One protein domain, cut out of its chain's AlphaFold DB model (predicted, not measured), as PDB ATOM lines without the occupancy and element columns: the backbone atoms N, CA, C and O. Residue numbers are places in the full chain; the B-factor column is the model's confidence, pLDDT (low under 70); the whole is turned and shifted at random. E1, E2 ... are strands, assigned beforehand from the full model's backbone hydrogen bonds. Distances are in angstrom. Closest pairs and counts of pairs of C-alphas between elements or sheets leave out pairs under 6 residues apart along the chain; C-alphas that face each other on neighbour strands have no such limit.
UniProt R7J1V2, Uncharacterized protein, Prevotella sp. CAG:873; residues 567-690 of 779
ATOM      1  N   ARG A 567      -8.641  13.914  47.616       84.75
ATOM      2  CA  ARG A 567      -8.634  14.493  46.273       84.75
ATOM      3  C   ARG A 567      -8.762  16.001  46.349       84.75
ATOM      4  O   ARG A 567      -9.759  16.498  46.872       84.75
ATOM      5  N   THR A 568      -7.776  16.722  45.840       88.50
ATOM      6  CA  THR A 568      -7.840  18.174  45.689       88.50
ATOM      7  C   THR A 568      -8.197  18.531  44.261       88.50
ATOM      8  O   THR A 568      -7.619  17.988  43.320       88.50
ATOM      9  N   ILE A 569      -9.128  19.466  44.103       90.44
ATOM     10  CA  ILE A 569      -9.481  20.044  42.808       90.44
ATOM     11  C   ILE A 569      -9.062  21.504  42.847       90.44
ATOM     12  O   ILE A 569      -9.611  22.287  43.620       90.44
ATOM     13  N   SER A 570      -8.083  21.867  42.028       89.50
ATOM     14  CA  SER A 570      -7.664  23.255  41.856       89.50
ATOM     15  C   SER A 570      -8.114  23.773  40.504       89.50
ATOM     16  O   SER A 570      -7.941  23.094  39.492       89.50
ATOM     17  N   ILE A 571      -8.658  24.988  40.479       87.62
ATOM     18  CA  ILE A 571      -9.011  25.676  39.242       87.62
ATOM     19  C   ILE A 571      -8.428  27.078  39.204       87.62
ATOM     20  O   ILE A 571      -8.519  27.826  40.176       87.62
ATOM     21  N   THR A 572      -7.831  27.428  38.070       86.50
ATOM     22  CA  THR A 572      -7.222  28.734  37.830       86.50
ATOM     23  C   THR A 572      -8.073  29.545  36.865       86.50
ATOM     24  O   THR A 572      -8.180  29.218  35.690       86.50
ATOM     25  N   VAL A 573      -8.650  30.643  37.336       83.31
ATOM     26  CA  VAL A 573      -9.529  31.497  36.531       83.31
ATOM     27  C   VAL A 573      -8.991  32.907  36.392       83.31
ATOM     28  O   VAL A 573      -8.302  33.386  37.293       83.31
ATOM     29  N   PRO A 574      -9.305  33.623  35.300       83.12
ATOM     30  CA  PRO A 574      -9.140  35.067  35.272       83.12
ATOM     31  C   PRO A 574      -9.904  35.718  36.430       83.12
ATOM     32  O   PRO A 574     -10.955  35.241  36.858       83.12
ATOM     33  N   MET A 575      -9.380  36.829  36.931       82.88
ATOM     34  CA  MET A 575     -10.027  37.596  37.986       82.88
ATOM     35  C   MET A 575     -11.450  38.026  37.580       82.88
ATOM     36  O   MET A 575     -11.642  38.665  36.545       82.88
ATOM     37  N   MET A 576     -12.433  37.672  38.412       86.88
ATOM     38  CA  MET A 576     -13.857  37.974  38.219       86.88
ATOM     39  C   MET A 576     -14.233  39.348  38.795       86.88
ATOM     40  O   MET A 576     -13.447  39.970  39.518       86.88
ATOM     41  N   SER A 577     -15.443  39.826  38.496       89.94
ATOM     42  CA  SER A 577     -15.989  41.030  39.129       89.94
ATOM     43  C   SER A 577     -16.539  40.707  40.514       89.94
ATOM     44  O   SER A 577     -17.028  39.606  40.772       89.94
ATOM     45  N   ASP A 578     -16.478  41.687  41.413       94.44
ATOM     46  CA  ASP A 578     -17.058  41.551  42.747       94.44
ATOM     47  C   ASP A 578     -18.553  41.190  42.672       94.44
ATOM     48  O   ASP A 578     -19.322  41.831  41.951       94.44
ATOM     49  N   GLY A 579     -18.957  40.147  43.399       93.50
ATOM     50  CA  GLY A 579     -20.329  39.638  43.413       93.50
ATOM     51  C   GLY A 579     -20.685  38.651  42.294       93.50
ATOM     52  O   GLY A 579     -21.813  38.145  42.293       93.50
ATOM     53  N   ASP A 580     -19.772  38.334  41.371       93.25
ATOM     54  CA  ASP A 580     -20.026  37.338  40.325       93.25
ATOM     55  C   ASP A 580     -20.288  35.954  40.937       93.25
ATOM     56  O   ASP A 580     -19.578  35.503  41.840       93.25
ATOM     57  N   LYS A 581     -21.316  35.255  40.435       95.00
ATOM     58  CA  LYS A 581     -21.566  33.857  40.805       95.00
ATOM     59  C   LYS A 581     -20.868  32.923  39.832       95.00
ATOM     60  O   LYS A 581     -21.024  33.035  38.616       95.00
ATOM     61  N   TYR A 582     -20.180  31.958  40.411       92.19
ATOM     62  CA  TYR A 582     -19.273  31.053  39.736       92.19
ATOM     63  C   TYR A 582     -19.668  29.608  40.024       92.19
ATOM     64  O   TYR A 582     -20.040  29.298  41.160       92.19
ATOM     65  N   ARG A 583     -19.603  28.727  39.021       93.12
ATOM     66  CA  ARG A 583     -19.915  27.301  39.162       93.12
ATOM     67  C   ARG A 583     -18.931  26.425  38.393       93.12
ATOM     68  O   ARG A 583     -18.648  26.675  37.228       93.12
ATOM     69  N   LEU A 584     -18.514  25.348  39.045       92.06
ATOM     70  CA  LEU A 584     -17.781  24.225  38.474       92.06
ATOM     71  C   LEU A 584     -18.722  23.040  38.354       92.06
ATOM     72  O   LEU A 584     -19.261  22.606  39.370       92.06
ATOM     73  N   THR A 585     -18.927  22.518  37.152       93.25
ATOM     74  CA  THR A 585     -19.591  21.220  36.953       93.25
ATOM     75  C   THR A 585     -18.543  20.119  36.905       93.25
ATOM     76  O   THR A 585     -17.438  20.367  36.442       93.25
ATOM     77  N   LEU A 586     -18.869  18.935  37.425       92.44
ATOM     78  CA  LEU A 586     -17.913  17.860  37.754       92.44
ATOM     79  C   LEU A 586     -18.357  16.495  37.191       92.44
ATOM     80  O   LEU A 586     -18.091  15.444  37.772       92.44
ATOM     81  N   ASP A 587     -19.155  16.515  36.128       90.38
ATOM     82  CA  ASP A 587     -19.836  15.349  35.558       90.38
ATOM     83  C   ASP A 587     -19.876  15.356  34.020       90.38
ATOM     84  O   ASP A 587     -20.748  14.730  33.416       90.38
ATOM     85  N   GLY A 588     -18.957  16.084  33.380       86.62
ATOM     86  CA  GLY A 588     -18.855  16.189  31.921       86.62
ATOM     87  C   GLY A 588     -19.893  17.114  31.272       86.62
ATOM     88  O   GLY A 588     -20.004  17.153  30.042       86.62
ATOM     89  N   THR A 589     -20.658  17.860  32.081       87.19
ATOM     90  CA  THR A 589     -21.560  18.921  31.607       87.19
ATOM     91  C   THR A 589     -20.742  20.024  30.937       87.19
ATOM     92  O   THR A 589     -19.997  20.723  31.608       87.19
ATOM     93  N   ASN A 590     -20.930  20.219  29.631       81.94
ATOM     94  CA  ASN A 590     -20.138  21.130  28.795       81.94
ATOM     95  C   ASN A 590     -21.018  22.110  27.997       81.94
ATOM     96  O   ASN A 590     -22.244  22.093  28.114       81.94
ATOM     97  N   ALA A 591     -20.410  22.922  27.123       77.19
ATOM     98  CA  ALA A 591     -21.078  23.937  26.292       77.19
ATOM     99  C   ALA A 591     -22.279  23.453  25.444       77.19
ATOM    100  O   ALA A 591     -23.096  24.275  25.028       77.19
ATOM    101  N   SER A 592     -22.388  22.152  25.152       76.31
ATOM    102  CA  SER A 592     -23.535  21.567  24.432       76.31
ATOM    103  C   SER A 592     -24.728  21.215  25.337       76.31
ATOM    104  O   SER A 592     -25.780  20.817  24.840       76.31
ATOM    105  N   SER A 593     -24.574  21.398  26.650       80.62
ATOM    106  CA  SER A 593     -25.548  21.125  27.713       80.62
ATOM    107  C   SER A 593     -25.732  22.346  28.624       80.62
ATOM    108  O   SER A 593     -25.043  23.355  28.476       80.62
ATOM    109  N   SER A 594     -26.679  22.288  29.563       86.00
ATOM    110  CA  SER A 594     -26.889  23.370  30.535       86.00
ATOM    111  C   SER A 594     -26.238  23.049  31.878       86.00
ATOM    112  O   SER A 594     -26.465  21.977  32.436       86.00
ATOM    113  N   ALA A 595     -25.569  24.029  32.495       88.50
ATOM    114  CA  ALA A 595     -25.082  23.924  33.877       88.50
ATOM    115  C   ALA A 595     -26.183  23.571  34.900       88.50
ATOM    116  O   ALA A 595     -25.886  23.126  36.009       88.50
ATOM    117  N   LYS A 596     -27.458  23.809  34.558       89.38
ATOM    118  CA  LYS A 596     -28.625  23.468  35.389       89.38
ATOM    119  C   LYS A 596     -28.934  21.967  35.393       89.38
ATOM    120  O   LYS A 596     -29.625  21.503  36.296       89.38
ATOM    121  N   GLU A 597     -28.456  21.218  34.403       89.81
ATOM    122  CA  GLU A 597     -28.695  19.775  34.275       89.81
ATOM    123  C   GLU A 597     -27.682  18.937  35.065       89.81
ATOM    124  O   GLU A 597     -28.011  17.809  35.452       89.81
ATOM    125  N   SER A 598     -26.513  19.521  35.360       92.94
ATOM    126  CA  SER A 598     -25.433  18.890  36.118       92.94
ATOM    127  C   SER A 598     -25.912  18.352  37.468       92.94
ATOM    128  O   SER A 598     -26.651  19.000  38.220       92.94
ATOM    129  N   LYS A 599     -25.487  17.129  37.770       93.12
ATOM    130  CA  LYS A 599     -25.737  16.404  39.016       93.12
ATOM    131  C   LYS A 599     -24.609  16.559  40.020       93.12
ATOM    132  O   LYS A 599     -24.824  16.215  41.177       93.12
ATOM    133  N   ARG A 600     -23.452  17.079  39.605       94.38
ATOM    134  CA  ARG A 600     -22.302  17.320  40.481       94.38
ATOM    135  C   ARG A 600     -21.707  18.693  40.211       94.38
ATOM    136  O   ARG A 600     -21.183  18.924  39.126       94.38
ATOM    137  N   TRP A 601     -21.766  19.595  41.189       94.88
ATOM    138  CA  TRP A 601     -21.188  20.932  41.036       94.88
ATOM    139  C   TRP A 601     -20.727  21.570  42.350       94.88
ATOM    140  O   TRP A 601     -21.222  21.247  43.433       94.88
ATOM    141  N   ILE A 602     -19.796  22.518  42.221       96.00
ATOM    142  CA  ILE A 602     -19.382  23.475  43.255       96.00
ATOM    143  C   ILE A 602     -19.802  24.860  42.784       96.00
ATOM    144  O   ILE A 602     -19.556  25.216  41.636       96.00
ATOM    145  N   GLN A 603     -20.417  25.660  43.646       95.81
ATOM    146  CA  GLN A 603     -20.847  27.017  43.310       95.81
ATOM    147  C   GLN A 603     -20.461  27.987  44.413       95.81
ATOM    148  O   GLN A 603     -20.574  27.631  45.572       95.81
ATOM    149  N   GLY A 604     -20.116  29.230  44.083       96.31
ATOM    150  CA  GLY A 604     -19.991  30.299  45.074       96.31
ATOM    151  C   GLY A 604     -20.095  31.696  44.468       96.31
ATOM    152  O   GLY A 604     -20.403  31.855  43.287       96.31
ATOM    153  N   THR A 605     -19.868  32.719  45.292       96.88
ATOM    154  CA  THR A 605     -19.892  34.141  44.908       96.88
ATOM    155  C   THR A 605     -18.531  34.777  45.159       96.88
ATOM    156  O   THR A 605     -18.019  34.708  46.277       96.88
ATOM    157  N   PHE A 606     -17.939  35.387  44.140       95.81
ATOM    158  CA  PHE A 606     -16.618  35.993  44.242       95.81
ATOM    159  C   PHE A 606     -16.646  37.315  45.025       95.81
ATOM    160  O   PHE A 606     -17.579  38.105  44.896       95.81
ATOM    161  N   SER A 607     -15.608  37.540  45.833       94.75
ATOM    162  CA  SER A 607     -15.335  38.766  46.587       94.75
ATOM    163  C   SER A 607     -13.954  39.289  46.224       94.75
ATOM    164  O   SER A 607     -12.947  38.597  46.423       94.75
ATOM    165  N   ILE A 608     -13.897  40.526  45.735       94.12
ATOM    166  CA  ILE A 608     -12.631  41.172  45.379       94.12
ATOM    167  C   ILE A 608     -11.835  41.629  46.609       94.12
ATOM    168  O   ILE A 608     -10.611  41.717  46.536       94.12
ATOM    169  N   ASP A 609     -12.508  41.878  47.738       91.25
ATOM    170  CA  ASP A 609     -11.910  42.456  48.953       91.25
ATOM    171  C   ASP A 609     -10.792  41.586  49.540       91.25
ATOM    172  O   ASP A 609      -9.813  42.081  50.102       91.25
ATOM    173  N   ASP A 610     -10.939  40.272  49.416       90.38
ATOM    174  CA  ASP A 610     -10.010  39.286  49.957       90.38
ATOM    175  C   ASP A 610      -9.697  38.144  48.984       90.38
ATOM    176  O   ASP A 610      -9.079  37.152  49.387       90.38
ATOM    177  N   TYR A 611     -10.085  38.312  47.717       92.50
ATOM    178  CA  TYR A 611      -9.895  37.354  46.629       92.50
ATOM    179  C   TYR A 611     -10.485  35.975  46.941       92.50
ATOM    180  O   TYR A 611      -9.848  34.948  46.706       92.50
ATOM    181  N   SER A 612     -11.687  35.934  47.514       94.06
ATOM    182  CA  SER A 612     -12.316  34.692  47.967       94.06
ATOM    183  C   SER A 612     -13.582  34.343  47.196       94.06
ATOM    184  O   SER A 612     -14.310  35.211  46.721       94.06
ATOM    185  N   LEU A 613     -13.868  33.047  47.114       95.69
ATOM    186  CA  LEU A 613     -15.170  32.520  46.749       95.69
ATOM    187  C   LEU A 613     -15.951  32.266  48.046       95.69
ATOM    188  O   LEU A 613     -15.525  31.475  48.885       95.69
ATOM    189  N   ASN A 614     -17.063  32.969  48.238       96.31
ATOM    190  CA  ASN A 614     -17.909  32.908  49.432       96.31
ATOM    191  C   ASN A 614     -19.221  32.175  49.151       96.31
ATOM    192  O   ASN A 614     -19.624  32.026  47.998       96.31
ATOM    193  N   ASN A 615     -19.928  31.801  50.221       96.12
ATOM    194  CA  ASN A 615     -21.221  31.113  50.164       96.12
ATOM    195  C   ASN A 615     -21.157  29.874  49.265       96.12
ATOM    196  O   ASN A 615     -21.997  29.694  48.384       96.12
ATOM    197  N   ILE A 616     -20.100  29.081  49.453       97.50
ATOM    198  CA  ILE A 616     -19.860  27.912  48.620       97.50
ATOM    199  C   ILE A 616     -20.901  26.834  48.927       97.50
ATOM    200  O   ILE A 616     -21.133  26.494  50.088       97.50
ATOM    201  N   GLU A 617     -21.499  26.299  47.871       97.25
ATOM    202  CA  GLU A 617     -22.446  25.192  47.883       97.25
ATOM    203  C   GLU A 617     -21.878  24.016  47.086       97.25
ATOM    204  O   GLU A 617     -21.332  24.192  45.993       97.25
ATOM    205  N   TYR A 618     -22.058  22.815  47.631       96.50
ATOM    206  CA  TYR A 618     -21.657  21.548  47.028       96.50
ATOM    207  C   TYR A 618     -22.910  20.724  46.739       96.50
ATOM    208  O   TYR A 618     -23.739  20.527  47.629       96.50
ATOM    209  N   TYR A 619     -23.056  20.238  45.510       95.56
ATOM    210  CA  TYR A 619     -24.189  19.409  45.103       95.56
ATOM    211  C   TYR A 619     -23.692  18.119  44.463       95.56
ATOM    212  O   TYR A 619     -22.832  18.167  43.589       95.56
ATOM    213  N   GLY A 620     -24.212  16.973  44.915       93.62
ATOM    214  CA  GLY A 620     -23.781  15.642  44.466       93.62
ATOM    215  C   GLY A 620     -22.352  15.250  44.871       93.62
ATOM    216  O   GLY A 620     -21.867  14.202  44.447       93.62
ATOM    217  N   ILE A 621     -21.677  16.094  45.659       94.94
ATOM    218  CA  ILE A 621     -20.326  15.906  46.197       94.94
ATOM    219  C   ILE A 621     -20.203  16.598  47.564       94.94
ATOM    220  O   ILE A 621     -21.085  17.360  47.967       94.94
ATOM    221  N   SER A 622     -19.081  16.394  48.249       93.81
ATOM    222  CA  SER A 622     -18.684  17.165  49.430       93.81
ATOM    223  C   SER A 622     -17.201  17.547  49.370       93.81
ATOM    224  O   SER A 622     -16.442  16.943  48.614       93.81
ATOM    225  N   SER A 623     -16.792  18.556  50.139       93.25
ATOM    226  CA  SER A 623     -15.395  18.982  50.298       93.25
ATOM    227  C   SER A 623     -15.190  19.563  51.696       93.25
ATOM    228  O   SER A 623     -16.108  20.149  52.279       93.25
ATOM    229  N   THR A 624     -13.978  19.430  52.234       89.81
ATOM    230  CA  THR A 624     -13.620  19.978  53.550       89.81
ATOM    231  C   THR A 624     -13.303  21.472  53.529       89.81
ATOM    232  O   THR A 624     -13.146  22.064  54.594       89.81
ATOM    233  N   SER A 625     -13.233  22.111  52.357       89.50
ATOM    234  CA  SER A 625     -12.891  23.538  52.237       89.50
ATOM    235  C   SER A 625     -13.957  24.501  52.776       89.50
ATOM    236  O   SER A 625     -13.723  25.706  52.859       89.50
ATOM    237  N   GLY A 626     -15.118  23.986  53.188       92.31
ATOM    238  CA  GLY A 626     -16.165  24.765  53.838       92.31
ATOM    239  C   GLY A 626     -16.867  25.737  52.891       92.31
ATOM    240  O   GLY A 626     -16.883  25.572  51.679       92.31
ATOM    241  N   THR A 627     -17.495  26.773  53.447       95.31
ATOM    242  CA  THR A 627     -18.344  27.697  52.672       95.31
ATOM    243  C   THR A 627     -17.588  28.905  52.116       95.31
ATOM    244  O   THR A 627     -18.211  29.818  51.566       95.31
ATOM    245  N   LYS A 628     -16.265  28.969  52.306       95.62
ATOM    246  CA  LYS A 628     -15.416  30.069  51.843       95.62
ATOM    247  C   LYS A 628     -14.015  29.565  51.508       95.62
ATOM    248  O   LYS A 628     -13.339  29.039  52.382       95.62
ATOM    249  N   VAL A 629     -13.555  29.832  50.289       94.62
ATOM    250  CA  VAL A 629     -12.204  29.489  49.818       94.62
ATOM    251  C   VAL A 629     -11.494  30.752  49.370       94.62
ATOM    252  O   VAL A 629     -12.017  31.515  48.562       94.62
ATOM    253  N   LYS A 630     -10.289  30.988  49.891       94.50
ATOM    254  CA  LYS A 630      -9.445  32.100  49.454       94.50
ATOM    255  C   LYS A 630      -8.616  31.672  48.246       94.50
ATOM    256  O   LYS A 630      -7.933  30.656  48.310       94.50
ATOM    257  N   GLY A 631      -8.670  32.449  47.172       89.31
ATOM    258  CA  GLY A 631      -7.870  32.217  45.979       89.31
ATOM    259  C   GLY A 631      -6.428  32.700  46.140       89.31
ATOM    260  O   GLY A 631      -6.151  33.672  46.851       89.31
ATOM    261  N   SER A 632      -5.505  32.033  45.450       89.00
ATOM    262  CA  SER A 632      -4.122  32.483  45.286       89.00
ATOM    263  C   SER A 632      -4.000  33.325  44.017       89.00
ATOM    264  O   SER A 632      -4.299  32.841  42.928       89.00
ATOM    265  N   LEU A 633      -3.593  34.590  44.151       84.50
ATOM    266  CA  LEU A 633      -3.452  35.519  43.026       84.50
ATOM    267  C   LEU A 633      -2.059  35.408  42.396       84.50
ATOM    268  O   LEU A 633      -1.051  35.635  43.067       84.50
ATOM    269  N   ASN A 634      -2.006  35.152  41.091       81.00
ATOM    270  CA  ASN A 634      -0.789  35.210  40.288       81.00
ATOM    271  C   ASN A 634      -1.039  36.004  38.997       81.00
ATOM    272  O   ASN A 634      -1.685  35.536  38.057       81.00
ATOM    273  N   GLY A 635      -0.538  37.240  38.955       84.12
ATOM    274  CA  GLY A 635      -0.843  38.167  37.868       84.12
ATOM    275  C   GLY A 635      -2.334  38.511  37.840       84.12
ATOM    276  O   GLY A 635      -2.839  39.111  38.784       84.12
ATOM    277  N   LEU A 636      -3.021  38.143  36.754       83.75
ATOM    278  CA  LEU A 636      -4.470  38.339  36.581       83.75
ATOM    279  C   LEU A 636      -5.306  37.088  36.899       83.75
ATOM    280  O   LEU A 636      -6.523  37.118  36.722       83.75
ATOM    281  N   TYR A 637      -4.664  35.997  37.321       85.00
ATOM    282  CA  TYR A 637      -5.313  34.712  37.551       85.00
ATOM    283  C   TYR A 637      -5.443  34.408  39.042       85.00
ATOM    284  O   TYR A 637      -4.540  34.700  39.829       85.00
ATOM    285  N   LEU A 638      -6.561  33.795  39.413       86.81
ATOM    286  CA  LEU A 638      -6.871  33.300  40.745       86.81
ATOM    287  C   LEU A 638      -6.976  31.785  40.710       86.81
ATOM    288  O   LEU A 638      -7.776  31.244  39.952       86.81
ATOM    289  N   THR A 639      -6.219  31.110  41.566       89.44
ATOM    290  CA  THR A 639      -6.358  29.668  41.778       89.44
ATOM    291  C   THR A 639      -7.182  29.409  43.033       89.44
ATOM    292  O   THR A 639      -6.774  29.813  44.124       89.44
ATOM    293  N   PHE A 640      -8.322  28.737  42.889       91.06
ATOM    294  CA  PHE A 640      -9.116  28.219  44.004       91.06
ATOM    295  C   PHE A 640      -8.860  26.725  44.152       91.06
ATOM    296  O   PHE A 640      -8.935  25.996  43.165       91.06
ATOM    297  N   THR A 641      -8.600  26.278  45.377       92.62
ATOM    298  CA  THR A 641      -8.356  24.869  45.694       92.62
ATOM    299  C   THR A 641      -9.442  24.362  46.631       92.62
ATOM    300  O   THR A 641      -9.736  24.985  47.651       92.62
ATOM    301  N   PHE A 642     -10.050  23.242  46.252       93.38
ATOM    302  CA  PHE A 642     -11.052  22.528  47.028       93.38
ATOM    303  C   PHE A 642     -10.450  21.221  47.534       93.38
ATOM    304  O   PHE A 642     -10.051  20.361  46.749       93.38
ATOM    305  N   ASP A 643     -10.394  21.088  48.850       89.75
ATOM    306  CA  ASP A 643      -9.727  20.016  49.566       89.75
ATOM    307  C   ASP A 643     -10.681  18.866  49.867       89.75
ATOM    308  O   ASP A 643     -11.864  19.074  50.161       89.75
ATOM    309  N   ASP A 644     -10.126  17.655  49.824       87.81
ATOM    310  CA  ASP A 644     -10.783  16.400  50.186       87.81
ATOM    311  C   ASP A 644     -12.177  16.233  49.557       87.81
ATOM    312  O   ASP A 644     -13.191  16.082  50.236       87.81
ATOM    313  N   CYS A 645     -12.223  16.304  48.227       90.81
ATOM    314  CA  CYS A 645     -13.444  16.149  47.453       90.81
ATOM    315  C   CYS A 645     -13.926  14.686  47.472       90.81
ATOM    316  O   CYS A 645     -13.208  13.769  47.050       90.81
ATOM    317  N   ARG A 646     -15.163  14.467  47.930       90.56
ATOM    318  CA  ARG A 646     -15.802  13.146  48.072       90.56
ATOM    319  C   ARG A 646     -17.122  13.060  47.319       90.56
ATOM    320  O   ARG A 646     -17.805  14.069  47.144       90.56
ATOM    321  N   ASP A 647     -17.509  11.850  46.936       89.81
ATOM    322  CA  ASP A 647     -18.865  11.573  46.456       89.81
ATOM    323  C   ASP A 647     -19.899  11.555  47.603       89.81
ATOM    324  O   ASP A 647     -19.562  11.681  48.782       89.81
ATOM    325  N   GLU A 648     -21.182  11.384  47.268       86.38
ATOM    326  CA  GLU A 648     -22.288  11.351  48.245       86.38
ATOM    327  C   GLU A 648     -22.212  10.176  49.236       86.38
ATOM    328  O   GLU A 648     -22.886  10.186  50.265       86.38
ATOM    329  N   THR A 649     -21.400   9.160  48.935       81.75
ATOM    330  CA  THR A 649     -21.172   7.996  49.799       81.75
ATOM    331  C   THR A 649     -19.923   8.140  50.672       81.75
ATOM    332  O   THR A 649     -19.654   7.269  51.499       81.75
ATOM    333  N   GLY A 650     -19.177   9.241  50.527       78.75
ATOM    334  CA  GLY A 650     -17.945   9.519  51.265       78.75
ATOM    335  C   GLY A 650     -16.686   8.891  50.658       78.75
ATOM    336  O   GLY A 650     -15.617   8.963  51.265       78.75
ATOM    337  N   ASN A 651     -16.772   8.291  49.468       80.75
ATOM    338  CA  ASN A 651     -15.595   7.794  48.757       80.75
ATOM    339  C   ASN A 651     -14.858   8.943  48.063       80.75
ATOM    340  O   ASN A 651     -15.415  10.022  47.859       80.75
ATOM    341  N   ILE A 652     -13.586   8.719  47.720       83.56
ATOM    342  CA  ILE A 652     -12.802   9.668  46.913       83.56
ATOM    343  C   ILE A 652     -13.591   9.960  45.635       83.56
ATOM    344  O   ILE A 652     -14.038   9.026  44.970       83.56
ATOM    345  N   LEU A 653     -13.783  11.240  45.315       87.62
ATOM    346  CA  LEU A 653     -14.563  11.638  44.150       87.62
ATOM    347  C   LEU A 653     -13.882  11.160  42.864       87.62
ATOM    348  O   LEU A 653     -12.903  11.762  42.443       87.62
ATOM    349  N   ASP A 654     -14.390  10.108  42.226       86.81
ATOM    350  CA  ASP A 654     -13.860   9.648  40.940       86.81
ATOM    351  C   ASP A 654     -14.208  10.649  39.831       86.81
ATOM    352  O   ASP A 654     -15.380  10.832  39.489       86.81
ATOM    353  N   ILE A 655     -13.188  11.353  39.343       85.31
ATOM    354  CA  ILE A 655     -13.299  12.446  38.386       85.31
ATOM    355  C   ILE A 655     -11.966  12.650  37.677       85.31
ATOM    356  O   ILE A 655     -10.901  12.431  38.265       85.31
ATOM    357  N   LYS A 656     -12.028  13.097  36.427       83.69
ATOM    358  CA  LYS A 656     -10.872  13.541  35.653       83.69
ATOM    359  C   LYS A 656     -11.015  15.004  35.260       83.69
ATOM    360  O   LYS A 656     -12.116  15.543  35.222       83.69
ATOM    361  N   ASP A 657      -9.906  15.611  34.853       81.38
ATOM    362  CA  ASP A 657      -9.890  16.991  34.354       81.38
ATOM    363  C   ASP A 657     -10.867  17.208  33.177       81.38
ATOM    364  O   ASP A 657     -11.416  18.292  33.018       81.38
ATOM    365  N   GLU A 658     -11.124  16.171  32.366       81.62
ATOM    366  CA  GLU A 658     -12.055  16.223  31.226       81.62
ATOM    367  C   GLU A 658     -13.538  16.324  31.617       81.62
ATOM    368  O   GLU A 658     -14.347  16.757  30.793       81.62
ATOM    369  N   ASP A 659     -13.874  15.960  32.857       86.56
ATOM    370  CA  ASP A 659     -15.235  15.996  33.401       86.56
ATOM    371  C   ASP A 659     -15.579  17.356  34.032       86.56
ATOM    372  O   ASP A 659     -16.724  17.571  34.445       86.56
ATOM    373  N   ILE A 660     -14.594  18.256  34.138       88.56
ATOM    374  CA  ILE A 660     -14.718  19.542  34.821       88.56
ATOM    375  C   ILE A 660     -14.868  20.669  33.797       88.56
ATOM    376  O   ILE A 660     -14.035  20.828  32.909       88.56
ATOM    377  N   ASP A 661     -15.905  21.492  33.963       87.44
ATOM    378  CA  ASP A 661     -16.129  22.696  33.152       87.44
ATOM    379  C   ASP A 661     -16.588  23.878  34.028       87.44
ATOM    380  O   ASP A 661     -17.169  23.714  35.109       87.44
ATOM    381  N   GLU A 662     -16.316  25.093  33.546       88.56
ATOM    382  CA  GLU A 662     -16.576  26.356  34.239       88.56
ATOM    383  C   GLU A 662     -17.798  27.100  33.687       88.56
ATOM    384  O   GLU A 662     -17.995  27.246  32.475       88.56
ATOM    385  N   TRP A 663     -18.548  27.708  34.609       90.38
ATOM    386  CA  TRP A 663     -19.722  28.507  34.309       90.38
ATOM    387  C   TRP A 663     -19.775  29.793  35.137       90.38
ATOM    388  O   TRP A 663     -19.606  29.783  36.357       90.38
ATOM    389  N   ILE A 664     -20.127  30.896  34.476       91.06
ATOM    390  CA  ILE A 664     -20.407  32.186  35.113       91.06
ATOM    391  C   ILE A 664     -21.899  32.472  34.986       91.06
ATOM    392  O   ILE A 664     -22.502  32.313  33.922       91.06
ATOM    393  N   TYR A 665     -22.525  32.889  36.078       93.69
ATOM    394  CA  TYR A 665     -23.938  33.237  36.074       93.69
ATOM    395  C   TYR A 665     -24.165  34.610  35.437       93.69
ATOM    396  O   TYR A 665     -23.489  35.577  35.780       93.69
ATOM    397  N   ILE A 666     -25.169  34.722  34.566       91.81
ATOM    398  CA  ILE A 666     -25.548  35.961  33.883       91.81
ATOM    399  C   ILE A 666     -26.905  36.444  34.423       91.81
ATOM    400  O   ILE A 666     -27.955  35.981  33.960       91.81
ATOM    401  N   PRO A 667     -26.931  37.419  35.358       89.00
ATOM    402  CA  PRO A 667     -28.168  37.849  36.015       89.00
ATOM    403  C   PRO A 667     -29.233  38.383  35.056       89.00
ATOM    404  O   PRO A 667     -30.422  38.213  35.299       89.00
ATOM    405  N   SER A 668     -28.824  39.008  33.948       91.44
ATOM    406  CA  SER A 668     -29.746  39.581  32.956       91.44
ATOM    407  C   SER A 668     -30.524  38.534  32.155       91.44
ATOM    408  O   SER A 668     -31.506  38.883  31.500       91.44
ATOM    409  N   ARG A 669     -30.089  37.268  32.187       89.56
ATOM    410  CA  ARG A 669     -30.718  36.144  31.480       89.56
ATOM    411  C   ARG A 669     -31.238  35.054  32.414       89.56
ATOM    412  O   ARG A 669     -31.887  34.141  31.921       89.56
ATOM    413  N   ASP A 670     -30.965  35.162  33.717       89.88
ATOM    414  CA  ASP A 670     -31.238  34.109  34.704       89.88
ATOM    415  C   ASP A 670     -30.665  32.748  34.258       89.88
ATOM    416  O   ASP A 670     -31.316  31.699  34.306       89.88
ATOM    417  N   ASP A 671     -29.439  32.772  33.724       91.69
ATOM    418  CA  ASP A 671     -28.825  31.590  33.129       91.69
ATOM    419  C   ASP A 671     -27.306  31.547  33.282       91.69
ATOM    420  O   ASP A 671     -26.667  32.547  33.607       91.69
ATOM    421  N   TRP A 672     -26.739  30.365  33.052       92.19
ATOM    422  CA  TRP A 672     -25.302  30.118  33.141       92.19
ATOM    423  C   TRP A 672     -24.650  30.207  31.767       92.19
ATOM    424  O   TRP A 672     -25.094  29.579  30.809       92.19
ATOM    425  N   GLN A 673     -23.567  30.970  31.683       89.38
ATOM    426  CA  GLN A 673     -22.738  31.066  30.497       89.38
ATOM    427  C   GLN A 673     -21.499  30.191  30.672       89.38
ATOM    428  O   GLN A 673     -20.742  30.363  31.626       89.38
ATOM    429  N   HIS A 674     -21.301  29.270  29.729       87.50
ATOM    430  CA  HIS A 674     -20.098  28.449  29.653       87.50
ATOM    431  C   HIS A 674     -18.875  29.331  29.397       87.50
ATOM    432  O   HIS A 674     -18.890  30.143  28.459       87.50
ATOM    433  N   ASN A 675     -17.809  29.152  30.175       79.38
ATOM    434  CA  ASN A 675     -16.551  29.825  29.894       79.38
ATOM    435  C   ASN A 675     -15.764  29.054  28.822       79.38
ATOM    436  O   ASN A 675     -15.038  28.106  29.098       79.38
ATOM    437  N   VAL A 676     -15.927  29.469  27.563       66.81
ATOM    438  CA  VAL A 676     -15.265  28.850  26.400       66.81
ATOM    439  C   VAL A 676     -13.766  29.165  26.295       66.81
ATOM    440  O   VAL A 676     -13.086  28.539  25.487       66.81
ATOM    441  N   GLU A 677     -13.251  30.123  27.073       61.19
ATOM    442  CA  GLU A 677     -11.835  30.525  27.051       61.19
ATOM    443  C   GLU A 677     -10.951  29.698  28.003       61.19
ATOM    444  O   GLU A 677      -9.738  29.900  28.056       61.19
ATOM    445  N   MET A 678     -11.531  28.728  28.717       58.72
ATOM    446  CA  MET A 678     -10.797  27.738  29.506       58.72
ATOM    447  C   MET A 678      -9.916  26.859  28.599       58.72
ATOM    448  O   MET A 678     -10.370  25.890  27.989       58.72
ATOM    449  N   MET A 679      -8.620  27.175  28.510       53.72
ATOM    450  CA  MET A 679      -7.621  26.228  28.010       53.72
ATOM    451  C   MET A 679      -7.437  25.141  29.075       53.72
ATOM    452  O   MET A 679      -6.871  25.413  30.122       53.72
ATOM    453  N   ARG A 680      -7.941  23.923  28.837       57.38
ATOM    454  CA  ARG A 680      -7.962  22.837  29.844       57.38
ATOM    455  C   ARG A 680      -6.575  22.471  30.395       57.38
ATOM    456  O   ARG A 680      -6.453  22.090  31.553       57.38
ATOM    457  N   GLU A 681      -5.528  22.609  29.584       52.41
ATOM    458  CA  GLU A 681      -4.164  22.227  29.956       52.41
ATOM    459  C   GLU A 681      -3.539  23.244  30.934       52.41
ATOM    460  O   GLU A 681      -3.273  24.392  30.577       52.41
ATOM    461  N   GLY A 682      -3.312  22.822  32.185       56.41
ATOM    462  CA  GLY A 682      -2.665  23.625  33.236       56.41
ATOM    463  C   GLY A 682      -3.596  24.543  34.041       56.41
ATOM    464  O   GLY A 682      -3.125  25.263  34.921       56.41
ATOM    465  N   VAL A 683      -4.901  24.515  33.760       74.06
ATOM    466  CA  VAL A 683      -5.910  25.375  34.396       74.06
ATOM    467  C   VAL A 683      -6.721  24.637  35.461       74.06
ATOM    468  O   VAL A 683      -6.990  25.206  36.521       74.06
ATOM    469  N   ILE A 684      -7.070  23.378  35.203       80.00
ATOM    470  CA  ILE A 684      -7.695  22.472  36.167       80.00
ATOM    471  C   ILE A 684      -6.649  21.443  36.576       80.00
ATOM    472  O   ILE A 684      -5.900  20.943  35.736       80.00
ATOM    473  N   LYS A 685      -6.577  21.162  37.873       84.50
ATOM    474  CA  LYS A 685      -5.662  20.175  38.435       84.50
ATOM    475  C   LYS A 685      -6.422  19.316  39.436       84.50
ATOM    476  O   LYS A 685      -6.842  19.822  40.478       84.50
ATOM    477  N   VAL A 686      -6.606  18.040  39.111       83.69
ATOM    478  CA  VAL A 686      -7.106  17.024  40.042       83.69
ATOM    479  C   VAL A 686      -5.917  16.231  40.575       83.69
ATOM    480  O   VAL A 686      -5.194  15.592  39.813       83.69
ATOM    481  N   GLU A 687      -5.709  16.266  41.888       79.94
ATOM    482  CA  GLU A 687      -4.590  15.575  42.538       79.94
ATOM    483  C   GLU A 687      -5.073  14.711  43.689       79.94
ATOM    484  O   GLU A 687      -5.954  15.109  44.449       79.94
ATOM    485  N   ASP A 688      -4.455  13.543  43.836       76.50
ATOM    486  CA  ASP A 688      -4.632  12.688  45.000       76.50
ATOM    487  C   ASP A 688      -3.460  12.903  45.959       76.50
ATOM    488  O   ASP A 688      -2.342  12.451  45.713       76.50
ATOM    489  N   ILE A 689      -3.731  13.567  47.077       70.50
ATOM    490  CA  ILE A 689      -2.779  13.766  48.165       70.50
ATOM    491  C   ILE A 689      -2.909  12.594  49.134       70.50
ATOM    492  O   ILE A 689      -3.970  12.361  49.725       70.50
ATOM    493  N   LYS A 690      -1.816  11.856  49.334       74.44
ATOM    494  CA  LYS A 690      -1.752  10.810  50.357       74.44
ATOM    495  C   LYS A 690      -1.342  11.409  51.698       74.44
ATOM    496  O   LYS A 690      -0.302  12.035  51.834       74.44
TER     497      LYS A 690
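Overview. This is residues 567 to 690 of the 779 residues of an uncharacterized protein of Prevotella sp. CAG:873 (UniProt R7J1V2). Two strongly twisted sheets lie partly face to face as a sandwich, one of six strands and one of four, with their strands crossed at 51 degrees. At one side E5 of the larger sheet runs on into E6 of the smaller, joining the two layers. The 124 printed residues hold no named helix and ten named strands, E1 to E10 in chain order; the class is all strand, though under half of the residues, 59, are in named strands. The sheets, both all antiparallel, run E5 E4 E3 E2 E8 E9 and E6 E7 E1 E10. The whole is compact, with a radius of gyration of the C-alphas of 13.5 A, and rounded, spanning 37 by 31 by 27 A.

Arrangement. E1, residues 567 to 574, is an inner strand of the smaller sheet. On it pair E10, residues 684 to 690, with N 568 and O 687 2.8 A apart, and E7, residues 637 to 642, with N 573 and O 638 2.8 A apart. E6, residues 632 to 634, forms a hairpin with E7, N 632 and O 639 being 2.9 A apart. In the larger sheet E2, residues 581 to 586, E3, residues 601 to 607, E4, residues 612 to 619, and E5, residues 628 to 630, form a meander, each strand the antiparallel neighbour of the one before. Pairs within hydrogen-bond range are N 584 and O 602, 2.8 A, N 603 and O 617, 2.9 A, and N 613 and O 629, 2.8 A. E8, residues 660 to 666, is the other neighbour of E2, with N 663 and O 583 2.8 A apart, and forms a hairpin with E9, residues 671 to 674, with N 666 and O 671 2.8 A apart. Between the sheets, the closest C-alphas of E5 and E7 are those of Lys 630 and Phe 640, 6.7 A apart. E1 and E8 are near each other, with 5 pairs of C-alphas within 10 A, while E1 and E3 are apart.

Along the chain. E1 starts at C-alpha 567 (-8.634, 14.493, 46.273) and is 23.3 A long. E2 is 16.7 A, E3 19.6 A and E4 19.6 A; E4 bends by 67 degrees at residue 615. E5 is 6.7 A, E6 6.6 A, E7 16.5 A, E8 19.7 A and E9 9.9 A. E10, 19.3 A, ends at C-alpha 690 (-1.752, 10.810, 50.357).

Size, cuts and confidence. The two C-alphas farthest apart, those of Ser 668 and Lys 690, are 43.8 A apart. The printed part has no cut. The links E2 to E3 and E7 to E8 are long, with 14 and 17 residues; in the second, residues 646 to 647 pair antiparallel with residues 621 to 622. The mean pLDDT of the printed part is 87.2, and residues 676 to 682 are under 70.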